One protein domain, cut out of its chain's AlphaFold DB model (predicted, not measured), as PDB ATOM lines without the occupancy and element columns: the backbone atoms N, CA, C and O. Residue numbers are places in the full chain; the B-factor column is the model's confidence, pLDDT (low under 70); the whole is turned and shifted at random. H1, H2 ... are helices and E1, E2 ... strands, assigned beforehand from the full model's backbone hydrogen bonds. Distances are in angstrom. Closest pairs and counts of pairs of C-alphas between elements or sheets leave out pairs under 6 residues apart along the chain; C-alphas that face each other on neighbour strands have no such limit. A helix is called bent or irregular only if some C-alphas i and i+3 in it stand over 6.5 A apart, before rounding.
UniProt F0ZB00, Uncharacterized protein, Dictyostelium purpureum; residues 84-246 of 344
ATOM      1  N   ILE A  84      -5.684  93.365  45.961       77.56
ATOM      2  CA  ILE A  84      -6.555  92.206  46.212       77.56
ATOM      3  C   ILE A  84      -6.471  91.119  45.129       77.56
ATOM      4  O   ILE A  84      -6.733  89.955  45.415       77.56
ATOM      5  N   TYR A  85      -6.078  91.477  43.902       79.06
ATOM      6  CA  TYR A  85      -6.021  90.553  42.764       79.06
ATOM      7  C   TYR A  85      -4.601  90.098  42.421       79.06
ATOM      8  O   TYR A  85      -4.430  89.229  41.567       79.06
ATOM      9  N   LYS A  86      -3.568  90.681  43.039       80.31
ATOM     10  CA  LYS A  86      -2.176  90.322  42.744       80.31
ATOM     11  C   LYS A  86      -1.850  88.939  43.285       80.31
ATOM     12  O   LYS A  86      -2.029  88.670  44.470       80.31
ATOM     13  N   THR A  87      -1.294  88.089  42.432       75.75
ATOM     14  CA  THR A  87      -0.719  86.807  42.841       75.75
ATOM     15  C   THR A  87       0.796  86.819  42.678       75.75
ATOM     16  O   THR A  87       1.348  87.563  41.877       75.75
ATOM     17  N   GLY A  88       1.494  85.965  43.429       70.44
ATOM     18  CA  GLY A  88       2.932  85.733  43.233       70.44
ATOM     19  C   GLY A  88       3.263  84.872  42.004       70.44
ATOM     20  O   GLY A  88       4.415  84.465  41.849       70.44
ATOM     21  N   GLU A  89       2.265  84.548  41.173       76.62
ATOM     22  CA  GLU A  89       2.420  83.727  39.970       76.62
ATOM     23  C   GLU A  89       3.132  84.528  38.871       76.62
ATOM     24  O   GLU A  89       2.912  85.733  38.706       76.62
ATOM     25  N   LYS A  90       3.974  83.852  38.086       75.38
ATOM     26  CA  LYS A  90       4.645  84.448  36.928       75.38
ATOM     27  C   LYS A  90       4.037  83.930  35.633       75.38
ATOM     28  O   LYS A  90       3.450  82.857  35.572       75.38
ATOM     29  N   LEU A  91       4.266  84.666  34.543       70.56
ATOM     30  CA  LEU A  91       3.834  84.271  33.194       70.56
ATOM     31  C   LEU A  91       4.324  82.865  32.782       70.56
ATOM     32  O   LEU A  91       3.685  82.221  31.959       70.56
ATOM     33  N   THR A  92       5.452  82.400  33.329       72.12
ATOM     34  CA  THR A  92       6.024  81.067  33.066       72.12
ATOM     35  C   THR A  92       5.225  79.921  33.666       72.12
ATOM     36  O   THR A  92       5.364  78.794  33.207       72.12
ATOM     37  N   ASP A  93       4.406  80.209  34.673       74.19
ATOM     38  CA  ASP A  93       3.695  79.199  35.456       74.19
ATOM     39  C   ASP A  93       2.306  78.908  34.854       74.19
ATOM     40  O   ASP A  93       1.572  78.046  35.331       74.19
ATOM     41  N   LEU A  94       1.941  79.630  33.787       78.69
ATOM     42  CA  LEU A  94       0.641  79.560  33.132       78.69
ATOM     43  C   LEU A  94       0.665  78.612  31.935       78.69
ATOM     44  O   LEU A  94       1.530  78.712  31.063       78.69
ATOM     45  N   ASN A  95      -0.337  77.733  31.860       80.94
ATOM     46  CA  ASN A  95      -0.497  76.827  30.730       80.94
ATOM     47  C   ASN A  95      -0.904  77.618  29.463       80.94
ATOM     48  O   ASN A  95      -1.924  78.319  29.490       80.94
ATOM     49  N   PRO A  96      -0.151  77.522  28.349       79.44
ATOM     50  CA  PRO A  96      -0.501  78.182  27.091       79.44
ATOM     51  C   PRO A  96      -1.829  77.716  26.484       79.44
ATOM     52  O   PRO A  96      -2.431  78.478  25.735       79.44
ATOM     53  N   GLU A  97      -2.304  76.511  26.807       82.81
ATOM     54  CA  GLU A  97      -3.571  75.972  26.285       82.81
ATOM     55  C   GLU A  97      -4.806  76.696  26.840       82.81
ATOM     56  O   GLU A  97      -5.866  76.683  26.227       82.81
ATOM     57  N   HIS A  98      -4.665  77.376  27.978       85.88
ATOM     58  CA  HIS A  98      -5.741  78.112  28.650       85.88
ATOM     59  C   HIS A  98      -5.832  79.575  28.193       85.88
ATOM     60  O   HIS A  98      -6.424  80.416  28.873       85.88
ATOM     61  N   LEU A  99      -5.165  79.924  27.093       87.88
ATOM     62  CA  LEU A  99      -5.132  81.282  26.572       87.88
ATOM     63  C   LEU A  99      -6.464  81.608  25.889       87.88
ATOM     64  O   LEU A  99      -6.862  80.952  24.935       87.88
ATOM     65  N   VAL A 100      -7.122  82.667  26.351       86.50
ATOM     66  CA  VAL A 100      -8.410  83.129  25.812       86.50
ATOM     67  C   VAL A 100      -8.196  84.306  24.861       86.50
ATOM     68  O   VAL A 100      -8.729  84.335  23.750       86.50
ATOM     69  N   TYR A 101      -7.365  85.265  25.276       88.06
ATOM     70  CA  TYR A 101      -7.099  86.498  24.536       88.06
ATOM     71  C   TYR A 101      -5.618  86.874  24.564       88.06
ATOM     72  O   TYR A 101      -4.966  86.813  25.611       88.06
ATOM     73  N   GLN A 102      -5.114  87.352  23.427       88.31
ATOM     74  CA  GLN A 102      -3.764  87.878  23.276       88.31
ATOM     75  C   GLN A 102      -3.753  89.186  22.472       88.31
ATOM     76  O   GLN A 102      -4.249  89.259  21.351       88.31
ATOM     77  N   SER A 103      -3.119  90.226  23.020       85.75
ATOM     78  CA  SER A 103      -2.907  91.494  22.309       85.75
ATOM     79  C   SER A 103      -1.922  91.360  21.134       85.75
ATOM     80  O   SER A 103      -0.848  90.763  21.260       85.75
ATOM     81  N   ASN A 104      -2.233  92.020  20.014       80.62
ATOM     82  CA  ASN A 104      -1.366  92.058  18.826       80.62
ATOM     83  C   ASN A 104      -0.131  92.936  19.027       80.62
ATOM     84  O   ASN A 104       0.905  92.728  18.387       80.62
ATOM     85  N   LYS A 105      -0.205  93.912  19.938       75.81
ATOM     86  CA  LYS A 105       0.928  94.784  20.272       75.81
ATOM     87  C   LYS A 105       2.061  94.062  20.991       75.81
ATOM     88  O   LYS A 105       3.119  94.659  21.181       75.81
ATOM     89  N   GLU A 106       1.920  92.779  21.322       74.31
ATOM     90  CA  GLU A 106       3.038  91.976  21.810       74.31
ATOM     91  C   GLU A 106       4.210  91.954  20.813       74.31
ATOM     92  O   GLU A 106       5.366  92.057  21.225       74.31
ATOM     93  N   LEU A 107       3.932  91.875  19.507       72.56
ATOM     94  CA  LEU A 107       4.977  91.883  18.481       72.56
ATOM     95  C   LEU A 107       5.688  93.242  18.418       72.56
ATOM     96  O   LEU A 107       6.916  93.303  18.344       72.56
ATOM     97  N   LEU A 108       4.922  94.328  18.553       71.81
ATOM     98  CA  LEU A 108       5.464  95.680  18.652       71.81
ATOM     99  C   LEU A 108       6.327  95.828  19.909       71.81
ATOM    100  O   LEU A 108       7.422  96.370  19.826       71.81
ATOM    101  N   LEU A 109       5.904  95.284  21.053       74.31
ATOM    102  CA  LEU A 109       6.675  95.329  22.295       74.31
ATOM    103  C   LEU A 109       7.966  94.498  22.216       74.31
ATOM    104  O   LEU A 109       9.011  94.937  22.706       74.31
ATOM    105  N   LYS A 110       7.913  93.323  21.573       76.06
ATOM    106  CA  LYS A 110       9.091  92.485  21.290       76.06
ATOM    107  C   LYS A 110      10.114  93.212  20.419       76.06
ATOM    108  O   LYS A 110      11.302  93.005  20.625       76.06
ATOM    109  N   LEU A 111       9.667  94.078  19.506       80.44
ATOM    110  CA  LEU A 111      10.535  94.915  18.671       80.44
ATOM    111  C   LEU A 111      10.998  96.201  19.389       80.44
ATOM    112  O   LEU A 111      12.131  96.651  19.216       80.44
ATOM    113  N   LEU A 112      10.144  96.785  20.232       81.00
ATOM    114  CA  LEU A 112      10.412  98.034  20.949       81.00
ATOM    115  C   LEU A 112      11.493  97.855  22.023       81.00
ATOM    116  O   LEU A 112      12.380  98.694  22.145       81.00
ATOM    117  N   ARG A 113      11.456  96.757  22.788       81.06
ATOM    118  CA  ARG A 113      12.442  96.464  23.849       81.06
ATOM    119  C   ARG A 113      13.902  96.449  23.363       81.06
ATOM    120  O   ARG A 113      14.721  97.144  23.975       81.06
ATOM    121  N   PRO A 114      14.273  95.702  22.302       84.69
ATOM    122  CA  PRO A 114      15.638  95.724  21.793       84.69
ATOM    123  C   PRO A 114      15.999  97.096  21.217       84.69
ATOM    124  O   PRO A 114      17.114  97.547  21.451       84.69
ATOM    125  N   SER A 115      15.062  97.801  20.571       85.56
ATOM    126  CA  SER A 115      15.285  99.168  20.074       85.56
ATOM    127  C   SER A 115      15.607 100.158  21.203       85.56
ATOM    128  O   SER A 115      16.624 100.846  21.152       85.56
ATOM    129  N   LEU A 116      14.822 100.162  22.287       85.88
ATOM    130  CA  LEU A 116      15.070 100.994  23.472       85.88
ATOM    131  C   LEU A 116      16.392 100.633  24.165       85.88
ATOM    132  O   LEU A 116      17.116 101.507  24.641       85.88
ATOM    133  N   THR A 117      16.728  99.342  24.213       86.50
ATOM    134  CA  THR A 117      17.997  98.876  24.789       86.50
ATOM    135  C   THR A 117      19.189  99.305  23.938       86.50
ATOM    136  O   THR A 117      20.193  99.758  24.484       86.50
ATOM    137  N   PHE A 118      19.064  99.220  22.615       89.12
ATOM    138  CA  PHE A 118      20.077  99.663  21.664       89.12
ATOM    139  C   PHE A 118      20.274 101.183  21.710       89.12
ATOM    140  O   PHE A 118      21.407 101.648  21.810       89.12
ATOM    141  N   GLN A 119      19.184 101.958  21.745       88.50
ATOM    142  CA  GLN A 119      19.231 103.410  21.927       88.50
ATOM    143  C   GLN A 119      19.958 103.778  23.225       88.50
ATOM    144  O   GLN A 119      20.869 104.601  23.205       88.50
ATOM    145  N   ALA A 120      19.608 103.142  24.349       89.69
ATOM    146  CA  ALA A 120      20.279 103.392  25.620       89.69
ATOM    147  C   ALA A 120      21.778 103.046  25.558       89.69
ATOM    148  O   ALA A 120      22.597 103.812  26.059       89.69
ATOM    149  N   ALA A 121      22.152 101.940  24.905       90.12
ATOM    150  CA  ALA A 121      23.550 101.549  24.732       90.12
ATOM    151  C   ALA A 121      24.349 102.571  23.902       90.12
ATOM    152  O   ALA A 121      25.465 102.930  24.285       90.12
ATOM    153  N   ILE A 122      23.774 103.097  22.815       88.94
ATOM    154  CA  ILE A 122      24.382 104.185  22.031       88.94
ATOM    155  C   ILE A 122      24.532 105.443  22.891       88.94
ATOM    156  O   ILE A 122      25.606 106.034  22.940       88.94
ATOM    157  N   CYS A 123      23.483 105.842  23.614       88.44
ATOM    158  CA  CYS A 123      23.520 107.049  24.438       88.44
ATOM    159  C   CYS A 123      24.555 106.960  25.573       88.44
ATOM    160  O   CYS A 123      25.176 107.966  25.896       88.44
ATOM    161  N   VAL A 124      24.768 105.778  26.160       89.94
ATOM    162  CA  VAL A 124      25.772 105.554  27.220       89.94
ATOM    163  C   VAL A 124      27.192 105.447  26.661       89.94
ATOM    164  O   VAL A 124      28.141 105.857  27.324       89.94
ATOM    165  N   SER A 125      27.361 104.936  25.439       88.81
ATOM    166  CA  SER A 125      28.679 104.836  24.796       88.81
ATOM    167  C   SER A 125      29.126 106.134  24.117       88.81
ATOM    168  O   SER A 125      30.327 106.366  23.993       88.81
ATOM    169  N   ALA A 126      28.202 107.021  23.734       89.12
ATOM    170  CA  ALA A 126      28.520 108.271  23.042       89.12
ATOM    171  C   ALA A 126      29.515 109.194  23.788       89.12
ATOM    172  O   ALA A 126      30.432 109.695  23.135       89.12
ATOM    173  N   PRO A 127      29.436 109.393  25.123       88.81
ATOM    174  CA  PRO A 127      30.436 110.164  25.866       88.81
ATOM    175  C   PRO A 127      31.830 109.524  25.836       88.81
ATOM    176  O   PRO A 127      32.824 110.236  25.723       88.81
ATOM    177  N   LEU A 128      31.909 108.188  25.898       88.44
ATOM    178  CA  LEU A 128      33.173 107.441  25.848       88.44
ATOM    179  C   LEU A 128      33.816 107.525  24.459       88.44
ATOM    180  O   LEU A 128      35.017 107.750  24.347       88.44
ATOM    181  N   ILE A 129      33.008 107.406  23.402       88.69
ATOM    182  CA  ILE A 129      33.454 107.568  22.012       88.69
ATOM    183  C   ILE A 129      33.939 109.004  21.775       88.69
ATOM    184  O   ILE A 129      34.969 109.215  21.140       88.69
ATOM    185  N   ALA A 130      33.231 110.000  22.314       88.25
ATOM    186  CA  ALA A 130      33.632 111.397  22.195       88.25
ATOM    187  C   ALA A 130      34.913 111.722  22.974       88.25
ATOM    188  O   ALA A 130      35.720 112.521  22.506       88.25
ATOM    189  N   TYR A 131      35.113 111.079  24.125       90.25
ATOM    190  CA  TYR A 131      36.355 111.167  24.885       90.25
ATOM    191  C   TYR A 131      37.536 110.550  24.122       90.25
ATOM    192  O   TYR A 131      38.584 111.176  24.018       90.25
ATOM    193  N   TYR A 132      37.355 109.363  23.532       92.56
ATOM    194  CA  TYR A 132      38.401 108.681  22.757       92.56
ATOM    195  C   TYR A 132      38.797 109.442  21.481       92.56
ATOM    196  O   TYR A 132      39.957 109.425  21.086       92.56
ATOM    197  N   ASN A 133      37.845 110.139  20.857       92.81
ATOM    198  CA  ASN A 133      38.073 110.962  19.666       92.81
ATOM    199  C   ASN A 133      38.518 112.407  19.986       92.81
ATOM    200  O   ASN A 133      38.454 113.263  19.106       92.81
ATOM    201  N   GLU A 134      38.912 112.695  21.232       91.06
ATOM    202  CA  GLU A 134      39.424 114.002  21.676       91.06
ATOM    203  C   GLU A 134      38.481 115.194  21.382       91.06
ATOM    204  O   GLU A 134      38.916 116.317  21.117       91.06
ATOM    205  N   LEU A 135      37.157 114.982  21.436       89.81
ATOM    206  CA  LEU A 135      36.198 116.078  21.266       89.81
ATOM    207  C   LEU A 135      36.238 117.066  22.440       89.81
ATOM    208  O   LEU A 135      36.651 116.759  23.556       89.81
ATOM    209  N   SER A 136      35.733 118.279  22.190       92.75
ATOM    210  CA  SER A 136      35.694 119.336  23.201       92.75
ATOM    211  C   SER A 136      34.960 118.901  24.475       92.75
ATOM    212  O   SER A 136      33.931 118.219  24.423       92.75
ATOM    213  N   LEU A 137      35.429 119.382  25.630       89.50
ATOM    214  CA  LEU A 137      34.850 119.054  26.937       89.50
ATOM    215  C   LEU A 137      33.352 119.408  27.028       89.50
ATOM    216  O   LEU A 137      32.575 118.689  27.651       89.50
ATOM    217  N   LYS A 138      32.923 120.477  26.338       92.81
ATOM    218  CA  LYS A 138      31.506 120.868  26.225       92.81
ATOM    219  C   LYS A 138      30.674 119.786  25.532       92.81
ATOM    220  O   LYS A 138      29.566 119.494  25.970       92.81
ATOM    221  N   THR A 139      31.219 119.177  24.480       89.06
ATOM    222  CA  THR A 139      30.568 118.094  23.734       89.06
ATOM    223  C   THR A 139      30.448 116.832  24.583       89.06
ATOM    224  O   THR A 139      29.400 116.194  24.579       89.06
ATOM    225  N   ILE A 140      31.482 116.502  25.363       88.50
ATOM    226  CA  ILE A 140      31.474 115.338  26.261       88.50
ATOM    227  C   ILE A 140      30.407 115.502  27.355       88.50
ATOM    228  O   ILE A 140      29.615 114.589  27.576       88.50
ATOM    229  N   VAL A 141      30.327 116.676  27.992       89.12
ATOM    230  CA  VAL A 141      29.307 116.969  29.019       89.12
ATOM    231  C   VAL A 141      27.893 116.945  28.431       89.12
ATOM    232  O   VAL A 141      26.983 116.383  29.039       89.12
ATOM    233  N   LEU A 142      27.699 117.498  27.228       91.06
ATOM    234  CA  LEU A 142      26.412 117.449  26.534       91.06
ATOM    235  C   LEU A 142      25.984 116.001  26.245       91.06
ATOM    236  O   LEU A 142      24.848 115.625  26.529       91.06
ATOM    237  N   LEU A 143      26.890 115.167  25.727       88.94
ATOM    238  CA  LEU A 143      26.615 113.751  25.464       88.94
ATOM    239  C   LEU A 143      26.351 112.968  26.756       88.94
ATOM    240  O   LEU A 143      25.498 112.081  26.768       88.94
ATOM    241  N   ALA A 144      27.023 113.312  27.857       88.12
ATOM    242  CA  ALA A 144      26.751 112.721  29.164       88.12
ATOM    243  C   ALA A 144      25.324 113.045  29.644       88.12
ATOM    244  O   ALA A 144      24.629 112.155  30.127       88.12
ATOM    245  N   LEU A 145      24.822 114.263  29.424       89.38
ATOM    246  CA  LEU A 145      23.417 114.595  29.703       89.38
ATOM    247  C   LEU A 145      22.445 113.799  28.812       89.38
ATOM    248  O   LEU A 145      21.435 113.286  29.301       89.38
ATOM    249  N   PHE A 146      22.774 113.617  27.528       87.25
ATOM    250  CA  PHE A 146      21.999 112.749  26.632       87.25
ATOM    251  C   PHE A 146      21.997 111.280  27.081       87.25
ATOM    252  O   PHE A 146      20.999 110.586  26.877       87.25
ATOM    253  N   SER A 147      23.058 110.807  27.741       89.19
ATOM    254  CA  SER A 147      23.105 109.452  28.303       89.19
ATOM    255  C   SER A 147      22.064 109.248  29.413       89.19
ATOM    256  O   SER A 147      21.326 108.260  29.388       89.19
ATOM    257  N   CYS A 148      21.899 110.225  30.314       87.19
ATOM    258  CA  CYS A 148      20.858 110.203  31.346       87.19
ATOM    259  C   CYS A 148      19.449 110.189  30.736       87.19
ATOM    260  O   CYS A 148      18.566 109.470  31.215       87.19
ATOM    261  N   TRP A 149      19.242 110.949  29.656       88.69
ATOM    262  CA  TRP A 149      17.972 110.964  28.933       88.69
ATOM    263  C   TRP A 149      17.676 109.615  28.265       88.69
ATOM    264  O   TRP A 149      16.584 109.080  28.445       88.69
ATOM    265  N   GLY A 150      18.653 109.012  27.580       87.50
ATOM    266  CA  GLY A 150      18.495 107.705  26.931       87.50
ATOM    267  C   GLY A 150      18.162 106.579  27.915       87.50
ATOM    268  O   GLY A 150      17.272 105.768  27.655       87.50
ATOM    269  N   VAL A 151      18.812 106.561  29.084       87.31
ATOM    270  CA  VAL A 151      18.508 105.590  30.149       87.31
ATOM    271  C   VAL A 151      17.101 105.812  30.706       87.31
ATOM    272  O   VAL A 151      16.331 104.858  30.831       87.31
ATOM    273  N   SER A 152      16.724 107.062  30.987       87.25
ATOM    274  CA  SER A 152      15.384 107.394  31.489       87.25
ATOM    275  C   SER A 152      14.295 106.996  30.489       87.25
ATOM    276  O   SER A 152      13.308 106.359  30.859       87.25
ATOM    277  N   PHE A 153      14.506 107.292  29.205       85.94
ATOM    278  CA  PHE A 153      13.572 106.962  28.132       85.94
ATOM    279  C   PHE A 153      13.378 105.450  27.979       85.94
ATOM    280  O   PHE A 153      12.251 105.000  27.788       85.94
ATOM    281  N   LYS A 154      14.437 104.647  28.161       85.94
ATOM    282  CA  LYS A 154      14.318 103.184  28.224       85.94
ATOM    283  C   LYS A 154      13.402 102.743  29.368       85.94
ATOM    284  O   LYS A 154      12.466 101.985  29.129       85.94
ATOM    285  N   PHE A 155      13.632 103.222  30.592       82.81
ATOM    286  CA  PHE A 155      12.828 102.823  31.756       82.81
ATOM    287  C   PHE A 155      11.351 103.208  31.614       82.81
ATOM    288  O   PHE A 155      10.466 102.401  31.905       82.81
ATOM    289  N   ILE A 156      11.075 104.432  31.163       83.69
ATOM    290  CA  ILE A 156       9.709 104.925  30.953       83.69
ATOM    291  C   ILE A 156       9.042 104.217  29.769       83.69
ATOM    292  O   ILE A 156       7.895 103.788  29.885       83.69
ATOM    293  N   GLY A 157       9.764 104.029  28.662       79.75
ATOM    294  CA  GLY A 157       9.270 103.347  27.467       79.75
ATOM    295  C   GLY A 157       8.938 101.875  27.715       79.75
ATOM    296  O   GLY A 157       7.883 101.407  27.291       79.75
ATOM    297  N   GLU A 158       9.779 101.153  28.462       76.69
ATOM    298  CA  GLU A 158       9.508  99.763  28.851       76.69
ATOM    299  C   GLU A 158       8.263  99.648  29.741       76.69
ATOM    300  O   GLU A 158       7.455  98.737  29.542       76.69
ATOM    301  N   LYS A 159       8.075 100.578  30.692       74.25
ATOM    302  CA  LYS A 159       6.880 100.610  31.548       74.25
ATOM    303  C   LYS A 159       5.618 100.924  30.744       74.25
ATOM    304  O   LYS A 159       4.677 100.137  30.792       74.25
ATOM    305  N   LEU A 160       5.614 102.013  29.973       74.38
ATOM    306  CA  LEU A 160       4.455 102.430  29.176       74.38
ATOM    307  C   LEU A 160       4.063 101.376  28.144       74.38
ATOM    308  O   LEU A 160       2.898 101.001  28.072       74.38
ATOM    309  N   GLY A 161       5.030 100.848  27.388       68.75
ATOM    310  CA  GLY A 161       4.770  99.807  26.396       68.75
ATOM    311  C   GLY A 161       4.139  98.560  27.017       68.75
ATOM    312  O   GLY A 161       3.267  97.938  26.413       68.75
ATOM    313  N   SER A 162       4.528  98.217  28.247       65.06
ATOM    314  CA  SER A 162       3.980  97.046  28.923       65.06
ATOM    315  C   SER A 162       2.533  97.176  29.397       65.06
ATOM    316  O   SER A 162       1.863  96.155  29.538       65.06
ATOM    317  N   CYS A 163       2.022  98.395  29.575       66.38
ATOM    318  CA  CYS A 163       0.620  98.614  29.935       66.38
ATOM    319  C   CYS A 163      -0.343  98.250  28.793       66.38
ATOM    320  O   CYS A 163      -1.503  97.951  29.049       66.38
ATOM    321  N   PHE A 164       0.132  98.251  27.543       69.38
ATOM    322  CA  PHE A 164      -0.712  98.057  26.359       69.38
ATOM    323  C   PHE A 164      -0.787  96.615  25.858       69.38
ATOM    324  O   PHE A 164      -1.576  96.335  24.961       69.38
ATOM    325  N   ALA A 165       0.025  95.709  26.401       76.88
ATOM    326  CA  ALA A 165       0.056  94.316  25.981       76.88
ATOM    327  C   ALA A 165      -0.495  93.436  27.107       76.88
ATOM    328  O   ALA A 165       0.164  93.241  28.131       76.88
ATOM    329  N   ILE A 166      -1.712  92.932  26.900       84.06
ATOM    330  CA  ILE A 166      -2.467  92.124  27.863       84.06
ATOM    331  C   ILE A 166      -2.697  90.729  27.278       84.06
ATOM    332  O   ILE A 166      -2.956  90.575  26.080       84.06
ATOM    333  N   ARG A 167      -2.607  89.719  28.141       87.31
ATOM    334  CA  ARG A 167      -3.056  88.351  27.892       87.31
ATOM    335  C   ARG A 167      -4.078  87.958  28.947       87.31
ATOM    336  O   ARG A 167      -3.939  88.344  30.107       87.31
ATOM    337  N   VAL A 168      -5.076  87.183  28.543       89.00
ATOM    338  CA  VAL A 168      -6.091  86.642  29.452       89.00
ATOM    339  C   VAL A 168      -6.067  85.131  29.352       89.00
ATOM    340  O   VAL A 168      -6.181  84.586  28.253       89.00
ATOM    341  N   TYR A 169      -5.930  84.478  30.499       90.25
ATOM    342  CA  TYR A 169      -5.990  83.032  30.634       90.25
ATOM    343  C   TYR A 169      -7.200  82.636  31.472       90.25
ATOM    344  O   TYR A 169      -7.519  83.304  32.461       90.25
ATOM    345  N   ARG A 170      -7.835  81.525  31.113       88.50
ATOM    346  CA  ARG A 170      -8.904  80.915  31.896       88.50
ATOM    347  C   ARG A 170      -8.777  79.401  31.838       88.50
ATOM    348  O   ARG A 170      -8.732  78.808  30.770       88.50
ATOM    349  N   GLU A 171      -8.709  78.791  33.010       87.31
ATOM    350  CA  GLU A 171      -8.807  77.339  33.135       87.31
ATOM    351  C   GLU A 171     -10.261  76.898  32.905       87.31
ATOM    352  O   GLU A 171     -11.173  77.541  33.441       87.31
ATOM    353  N   PRO A 172     -10.505  75.802  32.165       83.06
ATOM    354  CA  PRO A 172     -11.850  75.270  31.983       83.06
ATOM    355  C   PRO A 172     -12.516  74.985  33.335       83.06
ATOM    356  O   PRO A 172     -11.964  74.271  34.169       83.06
ATOM    357  N   GLY A 173     -13.698  75.560  33.566       79.50
ATOM    358  CA  GLY A 173     -14.435  75.399  34.827       79.50
ATOM    359  C   GLY A 173     -13.904  76.217  36.011       79.50
ATOM    360  O   GLY A 173     -14.460  76.121  37.099       79.50
ATOM    361  N   SER A 174     -12.870  77.044  35.821       86.62
ATOM    362  CA  SER A 174     -12.401  77.964  36.857       86.62
ATOM    363  C   SER A 174     -13.315  79.184  36.988       86.62
ATOM    364  O   SER A 174     -13.767  79.771  35.996       86.62
ATOM    365  N   GLU A 175     -13.517  79.604  38.235       86.88
ATOM    366  CA  GLU A 175     -14.212  80.838  38.622       86.88
ATOM    367  C   GLU A 175     -13.334  82.089  38.464       86.88
ATOM    368  O   GLU A 175     -13.795  83.207  38.690       86.88
ATOM    369  N   TYR A 176     -12.067  81.922  38.075       89.00
ATOM    370  CA  TYR A 176     -11.084  82.995  37.992       89.00
ATOM    371  C   TYR A 176     -10.512  83.125  36.585       89.00
ATOM    372  O   TYR A 176     -10.167  82.133  35.936       89.00
ATOM    373  N   ILE A 177     -10.306  84.369  36.163       90.00
ATOM    374  CA  ILE A 177      -9.441  84.707  35.037       90.00
ATOM    375  C   ILE A 177      -8.073  85.129  35.558       90.00
ATOM    376  O   ILE A 177      -7.942  85.709  36.637       90.00
ATOM    377  N   ARG A 178      -7.041  84.868  34.765       89.31
ATOM    378  CA  ARG A 178      -5.697  85.382  35.007       89.31
ATOM    379  C   ARG A 178      -5.361  86.406  33.937       89.31
ATOM    380  O   ARG A 178      -5.183  86.059  32.769       89.31
ATOM    381  N   LEU A 179      -5.308  87.671  34.336       87.12
ATOM    382  CA  LEU A 179      -4.946  88.789  33.478       87.12
ATOM    383  C   LEU A 179      -3.463  89.095  33.671       87.12
ATOM    384  O   LEU A 179      -3.000  89.355  34.779       87.12
ATOM    385  N   VAL A 180      -2.709  89.052  32.577       83.75
ATOM    386  CA  VAL A 180      -1.256  89.211  32.600       83.75
ATOM    387  C   VAL A 180      -0.845  90.335  31.675       83.75
ATOM    388  O   VAL A 180      -1.156  90.325  30.484       83.75
ATOM    389  N   HIS A 181      -0.083  91.284  32.205       76.62
ATOM    390  CA  HIS A 181       0.637  92.240  31.378       76.62
ATOM    391  C   HIS A 181       1.924  91.591  30.861       76.62
ATOM    392  O   HIS A 181       2.624  90.904  31.596       76.62
ATOM    393  N   VAL A 182       2.312  91.844  29.610       62.78
ATOM    394  CA  VAL A 182       3.500  91.216  28.981       62.78
ATOM    395  C   VAL A 182       4.841  91.636  29.642       62.78
ATOM    396  O   VAL A 182       5.926  91.202  29.239       62.78
ATOM    397  N   ASN A 183       4.831  92.478  30.683       62.12
ATOM    398  CA  ASN A 183       6.023  92.713  31.499       62.12
ATOM    399  C   ASN A 183       6.297  91.521  32.432       62.12
ATOM    400  O   ASN A 183       5.477  91.258  33.303       62.12
ATOM    401  N   PRO A 184       7.473  90.873  32.368       52.84
ATOM    402  CA  PRO A 184       7.827  89.796  33.298       52.84
ATOM    403  C   PRO A 184       7.992  90.254  34.759       52.84
ATOM    404  O   PRO A 184       8.152  89.417  35.638       52.84
ATOM    405  N   LYS A 185       8.014  91.571  35.019       59.00
ATOM    406  CA  LYS A 185       8.079  92.152  36.371       59.00
ATOM    407  C   LYS A 185       6.711  92.533  36.945       59.00
ATOM    408  O   LYS A 185       6.673  93.054  38.054       59.00
ATOM    409  N   LEU A 186       5.635  92.386  36.171       65.38
ATOM    410  CA  LEU A 186       4.280  92.635  36.649       65.38
ATOM    411  C   LEU A 186       3.662  91.302  37.061       65.38
ATOM    412  O   LEU A 186       3.722  90.332  36.308       65.38
ATOM    413  N   ASP A 187       3.104  91.295  38.264       70.06
ATOM    414  CA  ASP A 187       2.419  90.149  38.845       70.06
ATOM    415  C   ASP A 187       1.189  89.776  38.009       70.06
ATOM    416  O   ASP A 187       0.525  90.640  37.421       70.06
ATOM    417  N   VAL A 188       0.891  88.478  37.953       82.00
ATOM    418  CA  VAL A 188      -0.354  87.981  37.369       82.00
ATOM    419  C   VAL A 188      -1.518  88.455  38.243       82.00
ATOM    420  O   VAL A 188      -1.467  88.381  39.470       82.00
ATOM    421  N   LEU A 189      -2.573  88.971  37.614       85.44
ATOM    422  CA  LEU A 189      -3.796  89.347  38.315       85.44
ATOM    423  C   LEU A 189      -4.785  88.190  38.231       85.44
ATOM    424  O   LEU A 189      -5.248  87.858  37.141       85.44
ATOM    425  N   LYS A 190      -5.124  87.583  39.369       89.31
ATOM    426  CA  LYS A 190      -6.171  86.564  39.471       89.31
ATOM    427  C   LYS A 190      -7.478  87.246  39.857       89.31
ATOM    428  O   LYS A 190      -7.667  87.634  41.006       89.31
ATOM    429  N   ILE A 191      -8.363  87.405  38.884       87.88
ATOM    430  CA  ILE A 191      -9.615  88.151  39.021       87.88
ATOM    431  C   ILE A 191     -10.781  87.149  39.021       87.88
ATOM    432  O   ILE A 191     -10.884  86.360  38.078       87.88
ATOM    433  N   PRO A 192     -11.662  87.147  40.036       88.69
ATOM    434  CA  PRO A 192     -12.893  86.361  40.017       88.69
ATOM    435  C   PRO A 192     -13.821  86.827  38.889       88.69
ATOM    436  O   PRO A 192     -14.046  88.023  38.722       88.69
ATOM    437  N   ILE A 193     -14.415  85.901  38.134       87.12
ATOM    438  CA  ILE A 193     -15.372  86.233  37.060       87.12
ATOM    439  C   ILE A 193     -16.617  86.915  37.639       87.12
ATOM    440  O   ILE A 193     -17.206  87.786  37.006       87.12
ATOM    441  N   ALA A 194     -16.978  86.573  38.876       87.06
ATOM    442  CA  ALA A 194     -18.082  87.197  39.589       87.06
ATOM    443  C   ALA A 194     -17.839  88.680  39.939       87.06
ATOM    444  O   ALA A 194     -18.797  89.390  40.218       87.06
ATOM    445  N   ASP A 195     -16.597  89.169  39.885       86.56
ATOM    446  CA  ASP A 195     -16.274  90.587  40.101       86.56
ATOM    447  C   ASP A 195     -16.273  91.393  38.789       86.56
ATOM    448  O   ASP A 195     -16.072  92.607  38.805       86.56
ATOM    449  N   ILE A 196     -16.458  90.731  37.640       86.31
ATOM    450  CA  ILE A 196     -16.444  91.361  36.320       86.31
ATOM    451  C   ILE A 196     -17.855  91.813  35.961       86.31
ATOM    452  O   ILE A 196     -18.751  91.007  35.705       86.31
ATOM    453  N   GLN A 197     -18.036  93.123  35.879       84.19
ATOM    454  CA  GLN A 197     -19.295  93.722  35.473       84.19
ATOM    455  C   GLN A 197     -19.538  93.537  33.979       84.19
ATOM    456  O   GLN A 197     -18.611  93.487  33.164       84.19
ATOM    457  N   GLN A 198     -20.821  93.497  33.609       80.44
ATOM    458  CA  GLN A 198     -21.208  93.416  32.210       80.44
ATOM    459  C   GLN A 198     -20.647  94.611  31.436       80.44
ATOM    460  O   GLN A 198     -21.030  95.764  31.644       80.44
ATOM    461  N   SER A 199     -19.795  94.309  30.465       72.31
ATOM    462  CA  SER A 199     -19.294  95.292  29.515       72.31
ATOM    463  C   SER A 199     -20.165  95.281  28.257       72.31
ATOM    464  O   SER A 199     -20.628  94.236  27.792       72.31
ATOM    465  N   LYS A 200     -20.430  96.457  27.675       62.72
ATOM    466  CA  LYS A 200     -21.079  96.518  26.358       62.72
ATOM    467  C   LYS A 200     -20.037  96.188  25.294       62.72
ATOM    468  O   LYS A 200     -19.174  97.021  25.015       62.72
ATOM    469  N   VAL A 201     -20.158  95.011  24.678       55.53
ATOM    470  CA  VAL A 201     -19.467  94.674  23.428       55.53
ATOM    471  C   VAL A 201     -20.000  95.623  22.359       55.53
ATOM    472  O   VAL A 201     -21.087  95.434  21.823       55.53
ATOM    473  N   ASN A 202     -19.299  96.724  22.121       55.53
ATOM    474  CA  ASN A 202     -19.629  97.611  21.020       55.53
ATOM    475  C   ASN A 202     -18.812  97.140  19.818       55.53
ATOM    476  O   ASN A 202     -17.586  97.172  19.878       55.53
ATOM    477  N   GLU A 203     -19.477  96.716  18.744       54.84
ATOM    478  CA  GLU A 203     -18.853  96.170  17.525       54.84
ATOM    479  C   GLU A 203     -17.824  97.125  16.886       54.84
ATOM    480  O   GLU A 203     -16.977  96.712  16.098       54.84
ATOM    481  N   HIS A 204     -17.857  98.411  17.255       54.78
ATOM    482  CA  HIS A 204     -16.946  99.448  16.768       54.78
ATOM    483  C   HIS A 204     -15.962  99.989  17.821       54.78
ATOM    484  O   HIS A 204     -15.242 100.947  17.532       54.78
ATOM    485  N   ARG A 205     -15.917  99.440  19.046       65.31
ATOM    486  CA  ARG A 205     -14.988  99.902  20.099       65.31
ATOM    487  C   ARG A 205     -14.159  98.764  20.688       65.31
ATOM    488  O   ARG A 205     -14.506  97.594  20.602       65.31
ATOM    489  N   ALA A 206     -13.047  99.153  21.303       68.75
ATOM    490  CA  ALA A 206     -12.200  98.286  22.109       68.75
ATOM    491  C   ALA A 206     -13.028  97.592  23.215       68.75
ATOM    492  O   ALA A 206     -13.655  98.308  24.008       68.75
ATOM    493  N   PRO A 207     -13.055  96.245  23.280       77.81
ATOM    494  CA  PRO A 207     -13.660  95.541  24.405       77.81
ATOM    495  C   PRO A 207     -12.951  95.925  25.708       77.81
ATOM    496  O   PRO A 207     -11.781  96.305  25.692       77.81
ATOM    497  N   TYR A 208     -13.635  95.842  26.844       81.00
ATOM    498  CA  TYR A 208     -13.038  96.150  28.144       81.00
ATOM    499  C   TYR A 208     -13.618  95.267  29.244       81.00
ATOM    500  O   TYR A 208     -14.773  94.871  29.171       81.00
ATOM    501  N   VAL A 209     -12.826  94.998  30.278       83.69
ATOM    502  CA  VAL A 209     -13.287  94.407  31.540       83.69
ATOM    503  C   VAL A 209     -13.369  95.527  32.566       83.69
ATOM    504  O   VAL A 209     -12.387  96.238  32.788       83.69
ATOM    505  N   LEU A 210     -14.550  95.690  33.159       83.50
ATOM    506  CA  LEU A 210     -14.790  96.569  34.298       83.50
ATOM    507  C   LEU A 210     -14.972  95.692  35.535       83.50
ATOM    508  O   LEU A 210     -15.768  94.759  35.504       83.50
ATOM    509  N   LEU A 211     -14.228  95.982  36.594       85.56
ATOM    510  CA  LEU A 211     -14.339  95.279  37.868       85.56
ATOM    511  C   LEU A 211     -15.236  96.045  38.845       85.56
ATOM    512  O   LEU A 211     -15.337  97.269  38.759       85.56
ATOM    513  N   ASP A 212     -15.804  95.338  39.822       81.31
ATOM    514  CA  ASP A 212     -16.621  95.920  40.898       81.31
ATOM    515  C   ASP A 212     -15.895  97.015  41.696       81.31
ATOM    516  O   ASP A 212     -16.511  97.987  42.130       81.31
ATOM    517  N   ASN A 213     -14.568  96.920  41.834       79.25
ATOM    518  CA  ASN A 213     -13.745  97.946  42.485       79.25
ATOM    519  C   ASN A 213     -13.500  99.200  41.612       79.25
ATOM    520  O   ASN A 213     -12.739 100.088  42.003       79.25
ATOM    521  N   GLY A 214     -14.090  99.267  40.414       74.44
ATOM    522  CA  GLY A 214     -13.923 100.361  39.457       74.44
ATOM    523  C   GLY A 214     -12.671 100.260  38.578       74.44
ATOM    524  O   GLY A 214     -12.400 101.184  37.807       74.44
ATOM    525  N   ALA A 215     -11.899  99.168  38.657       79.81
ATOM    526  CA  ALA A 215     -10.768  98.942  37.758       79.81
ATOM    527  C   ALA A 215     -11.235  98.687  36.323       79.81
ATOM    528  O   ALA A 215     -12.146  97.894  36.090       79.81
ATOM    529  N   LEU A 216     -10.560  99.306  35.353       80.94
ATOM    530  CA  LEU A 216     -10.895  99.186  33.938       80.94
ATOM    531  C   LEU A 216      -9.695  98.686  33.131       80.94
ATOM    532  O   LEU A 216      -8.639  99.320  33.112       80.94
ATOM    533  N   PHE A 217      -9.882  97.575  32.422       81.75
ATOM    534  CA  PHE A 217      -8.886  96.981  31.534       81.75
ATOM    535  C   PHE A 217      -9.384  97.027  30.096       81.75
ATOM    536  O   PHE A 217     -10.412  96.439  29.777       81.75
ATOM    537  N   PHE A 218      -8.651  97.710  29.217       80.38
ATOM    538  CA  PHE A 218      -8.998  97.808  27.800       80.38
ATOM    539  C   PHE A 218      -8.301  96.724  26.982       80.38
ATOM    540  O   PHE A 218      -7.083  96.562  27.055       80.38
ATOM    541  N   PHE A 219      -9.070  96.050  26.138       82.38
ATOM    542  CA  PHE A 219      -8.593  95.110  25.137       82.38
ATOM    543  C   PHE A 219      -8.612  95.753  23.755       82.38
ATOM    544  O   PHE A 219      -9.416  96.624  23.436       82.38
ATOM    545  N   GLU A 220      -7.708  95.320  22.898       77.38
ATOM    546  CA  GLU A 220      -7.616  95.808  21.530       77.38
ATOM    547  C   GLU A 220      -8.700  95.170  20.669       77.38
ATOM    548  O   GLU A 220      -8.869  93.951  20.706       77.38
ATOM    549  N   SER A 221      -9.366  95.975  19.837       73.12
ATOM    550  CA  SER A 221     -10.379  95.503  18.883       73.12
ATOM    551  C   SER A 221      -9.834  94.508  17.853       73.12
ATOM    552  O   SER A 221     -10.596  93.726  17.304       73.12
ATOM    553  N   GLY A 222      -8.524  94.534  17.591       73.38
ATOM    554  CA  GLY A 222      -7.855  93.613  16.673       73.38
ATOM    555  C   GLY A 222      -7.094  92.471  17.343       73.38
ATOM    556  O   GLY A 222      -6.367  91.791  16.633       73.38
ATOM    557  N   GLY A 223      -7.173  92.288  18.666       78.69
ATOM    558  CA  GLY A 223      -6.414  91.233  19.357       78.69
ATOM    559  C   GLY A 223      -6.763  89.820  18.874       78.69
ATOM    560  O   GLY A 223      -7.860  89.579  18.375       78.69
ATOM    561  N   ILE A 224      -5.830  88.882  19.030       83.44
ATOM    562  CA  ILE A 224      -6.038  87.472  18.688       83.44
ATOM    563  C   ILE A 224      -6.894  86.826  19.779       83.44
ATOM    564  O   ILE A 224      -6.489  86.738  20.944       83.44
ATOM    565  N   LEU A 225      -8.075  86.363  19.381       85.31
ATOM    566  CA  LEU A 225      -8.964  85.545  20.197       85.31
ATOM    567  C   LEU A 225      -8.647  84.076  19.925       85.31
ATOM    568  O   LEU A 225      -8.811  83.606  18.803       85.31
ATOM    569  N   HIS A 226      -8.176  83.372  20.950       85.38
ATOM    570  CA  HIS A 226      -7.927  81.928  20.875       85.38
ATOM    571  C   HIS A 226      -9.189  81.142  21.241       85.38
ATOM    572  O   HIS A 226      -9.467  80.115  20.630       85.38
ATOM    573  N   ASN A 227      -9.988  81.672  22.175       85.88
ATOM    574  CA  ASN A 227     -11.297  81.135  22.531       85.88
ATOM    575  C   ASN A 227     -12.347  82.258  22.582       85.88
ATOM    576  O   ASN A 227     -12.451  83.001  23.560       85.88
ATOM    577  N   GLU A 228     -13.108  82.414  21.497       84.88
ATOM    578  CA  GLU A 228     -14.091  83.494  21.360       84.88
ATOM    579  C   GLU A 228     -15.284  83.330  22.313       84.88
ATOM    580  O   GLU A 228     -15.764  84.319  22.872       84.88
ATOM    581  N   GLU A 229     -15.751  82.099  22.525       86.06
ATOM    582  CA  GLU A 229     -16.906  81.816  23.383       86.06
ATOM    583  C   GLU A 229     -16.601  82.152  24.843       86.06
ATOM    584  O   GLU A 229     -17.370  82.861  25.496       86.06
ATOM    585  N   GLU A 230     -15.435  81.731  25.338       85.19
ATOM    586  CA  GLU A 230     -15.003  82.065  26.696       85.19
ATOM    587  C   GLU A 230     -14.755  83.558  26.874       85.19
ATOM    588  O   GLU A 230     -15.111  84.120  27.909       85.19
ATOM    589  N   PHE A 231     -14.193  84.227  25.867       86.56
ATOM    590  CA  PHE A 231     -14.000  85.669  25.934       86.56
ATOM    591  C   PHE A 231     -15.338  86.414  26.017       86.56
ATOM    592  O   PHE A 231     -15.495  87.309  26.847       86.56
ATOM    593  N   LYS A 232     -16.333  86.014  25.214       86.25
ATOM    594  CA  LYS A 232     -17.692  86.577  25.280       86.25
ATOM    595  C   LYS A 232     -18.353  86.317  26.631       86.25
ATOM    596  O   LYS A 232     -18.998  87.222  27.155       86.25
ATOM    597  N   TYR A 233     -18.165  85.131  27.201       86.69
ATOM    598  CA  TYR A 233     -18.673  84.791  28.529       86.69
ATOM    599  C   TYR A 233     -18.032  85.641  29.638       86.69
ATOM    600  O   TYR A 233     -18.738  86.170  30.489       86.69
ATOM    601  N   ILE A 234     -16.714  85.862  29.602       85.88
ATOM    602  CA  ILE A 234     -16.037  86.751  30.563       85.88
ATOM    603  C   ILE A 234     -16.607  88.175  30.477       85.88
ATOM    604  O   ILE A 234     -16.858  88.810  31.497       85.88
ATOM    605  N   LEU A 235     -16.840  88.679  29.262       84.88
ATOM    606  CA  LEU A 235     -17.356  90.033  29.042       84.88
ATOM    607  C   LEU A 235     -18.851  90.197  29.358       84.88
ATOM    608  O   LEU A 235     -19.295  91.328  29.584       84.88
ATOM    609  N   SER A 236     -19.628  89.107  29.357       84.25
ATOM    610  CA  SER A 236     -21.081  89.144  29.566       84.25
ATOM    611  C   SER A 236     -21.468  89.529  30.996       84.25
ATOM    612  O   SER A 236     -22.563  90.061  31.207       84.25
ATOM    613  N   GLY A 237     -20.577  89.296  31.968       83.69
ATOM    614  CA  GLY A 237     -20.812  89.579  33.386       83.69
ATOM    615  C   GLY A 237     -21.951  88.749  33.991       83.69
ATOM    616  O   GLY A 237     -22.594  89.180  34.948       83.69
ATOM    617  N   GLU A 238     -22.262  87.583  33.416       86.06
ATOM    618  CA  GLU A 238     -23.347  86.718  33.899       86.06
ATOM    619  C   GLU A 238     -23.135  86.246  35.342       86.06
ATOM    620  O   GLU A 238     -24.085  86.246  36.123       86.06
ATOM    621  N   GLU A 239     -21.902  85.902  35.722       85.44
ATOM    622  CA  GLU A 239     -21.585  85.472  37.092       85.44
ATOM    623  C   GLU A 239     -21.715  86.609  38.106       85.44
ATOM    624  O   GLU A 239     -22.221  86.400  39.204       85.44
ATOM    625  N   ASN A 240     -21.348  87.833  37.726       87.06
ATOM    626  CA  ASN A 240     -21.535  89.011  38.570       87.06
ATOM    627  C   ASN A 240     -23.026  89.278  38.834       87.06
ATOM    628  O   ASN A 240     -23.440  89.481  39.975       87.06
ATOM    629  N   LYS A 241     -23.875  89.139  37.805       86.25
ATOM    630  CA  LYS A 241     -25.335  89.215  37.980       86.25
ATOM    631  C   LYS A 241     -25.878  88.119  38.889       86.25
ATOM    632  O   LYS A 241     -26.803  88.381  39.653       86.25
ATOM    633  N   LYS A 242     -25.353  86.893  38.792       88.44
ATOM    634  CA  LYS A 242     -25.744  85.797  39.692       88.44
ATOM    635  C   LYS A 242     -25.357  86.119  41.134       88.44
ATOM    636  O   LYS A 242     -26.227  86.057  41.992       88.44
ATOM    637  N   LYS A 243     -24.114  86.553  41.373       88.94
ATOM    638  CA  LYS A 243     -23.620  86.990  42.689       88.94
ATOM    639  C   LYS A 243     -24.518  88.070  43.295       88.94
ATOM    640  O   LYS A 243     -24.964  87.908  44.424       88.94
ATOM    641  N   HIS A 244     -24.857  89.118  42.539       84.38
ATOM    642  CA  HIS A 244     -25.758  90.166  43.031       84.38
ATOM    643  C   HIS A 244     -27.165  89.658  43.345       84.38
ATOM    644  O   HIS A 244     -27.702  90.013  44.383       84.38
ATOM    645  N   ARG A 245     -27.741  88.777  42.518       89.19
ATOM    646  CA  ARG A 245     -29.049  88.169  42.821       89.19
ATOM    647  C   ARG A 245     -29.021  87.326  44.090       89.19
ATOM    648  O   ARG A 245     -29.993  87.340  44.830       89.19
ATOM    649  N   THR A 246     -27.944  86.579  44.324       90.31
ATOM    650  CA  THR A 246     -27.789  85.782  45.547       90.31
ATOM    651  C   THR A 246     -27.671  86.686  46.769       90.31
ATOM    652  O   THR A 246     -28.394  86.468  47.731       90.31
TER     653      THR A 246
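Overview. This is residues 84 to 246 of the 344 residues of an uncharacterized protein of Dictyostelium purpureum (UniProt F0ZB00). A long helical hairpin, H1 and H2, makes most of the length, and at its open end is a small head built on a four-strand antiparallel sheet. H3 crosses over one face of that sheet, the two-strand hairpin E5 and E6 lies beside it, and H4 follows H3 at the end of the model farthest from the tip of the helical hairpin. The printed part has 163 residues with four named helices and six named strands, in the order E1 H1 H2 E2 E3 E4 E5 E6 H3 H4; the sheet's order is E1, E2, E3, E4, and the class is mixed, helices and strands. The whole is loose, with a radius of gyration of the C-alphas of 21.4 A and spans of 76 by 34 by 27 A.

Arrangement. After residues 84 to 98, which hold no named element, comes E1, residues 99 to 102. H1, residues 105 to 132, and H2, residues 137 to 163, touch and form a helical hairpin, opposite ways at a shallow tilt of 13 degrees; their closest C-alphas, Cys 123 and Ser 147, are 4.6 A apart. H1 has a kink of 32 degrees near residue 125 and is irregular, but only just: C-alphas 124 and 127 are 6.7 A apart. E2, residues 166 to 170, is antiparallel to E1, with N 100 and O 168 2.9 A apart, within hydrogen-bond range. E2, E3, residues 176 to 181, and E4, residues 189 to 192, form a meander, each strand the antiparallel neighbour of the one before; N 167 and O 180 are 2.8 A apart, as are N 177 and O 191. E5, residues 208 to 211, and E6, residues 216 to 218, form an antiparallel hairpin, with N 209 and O 217 2.9 A apart. H3, residues 228 to 236, is on the four-strand sheet at a height over the sheet of 9.1 A, only just over E2, on which 3 of its C-alphas fall, and runs across the strands at 83 degrees to E2 on the local plane. H4, residues 238 to 246, meets H3 only through their link. Every O i to N i+4 pair is within hydrogen-bond range in H2, H3 and H4, and 21 of 24 are in H1.

Along the chain. E1 begins at C-alpha 99 (-5.132, 81.282, 26.572). H1 and H2 are each 40.0 A from first to last C-alpha, E3 is 16.3 A, and H4, 12.5 A, ends at C-alpha 246 (-27.789, 85.782, 45.547).

Size, cuts and confidence. The C-alphas farthest apart, Glu 134 and Thr 246, are 76.7 A apart. The printed part has no cut, and the link from E4 to E5 is long, with 15 residues. The pLDDT is under 70 at residues 161 to 164, 182 to 186 and 200 to 206.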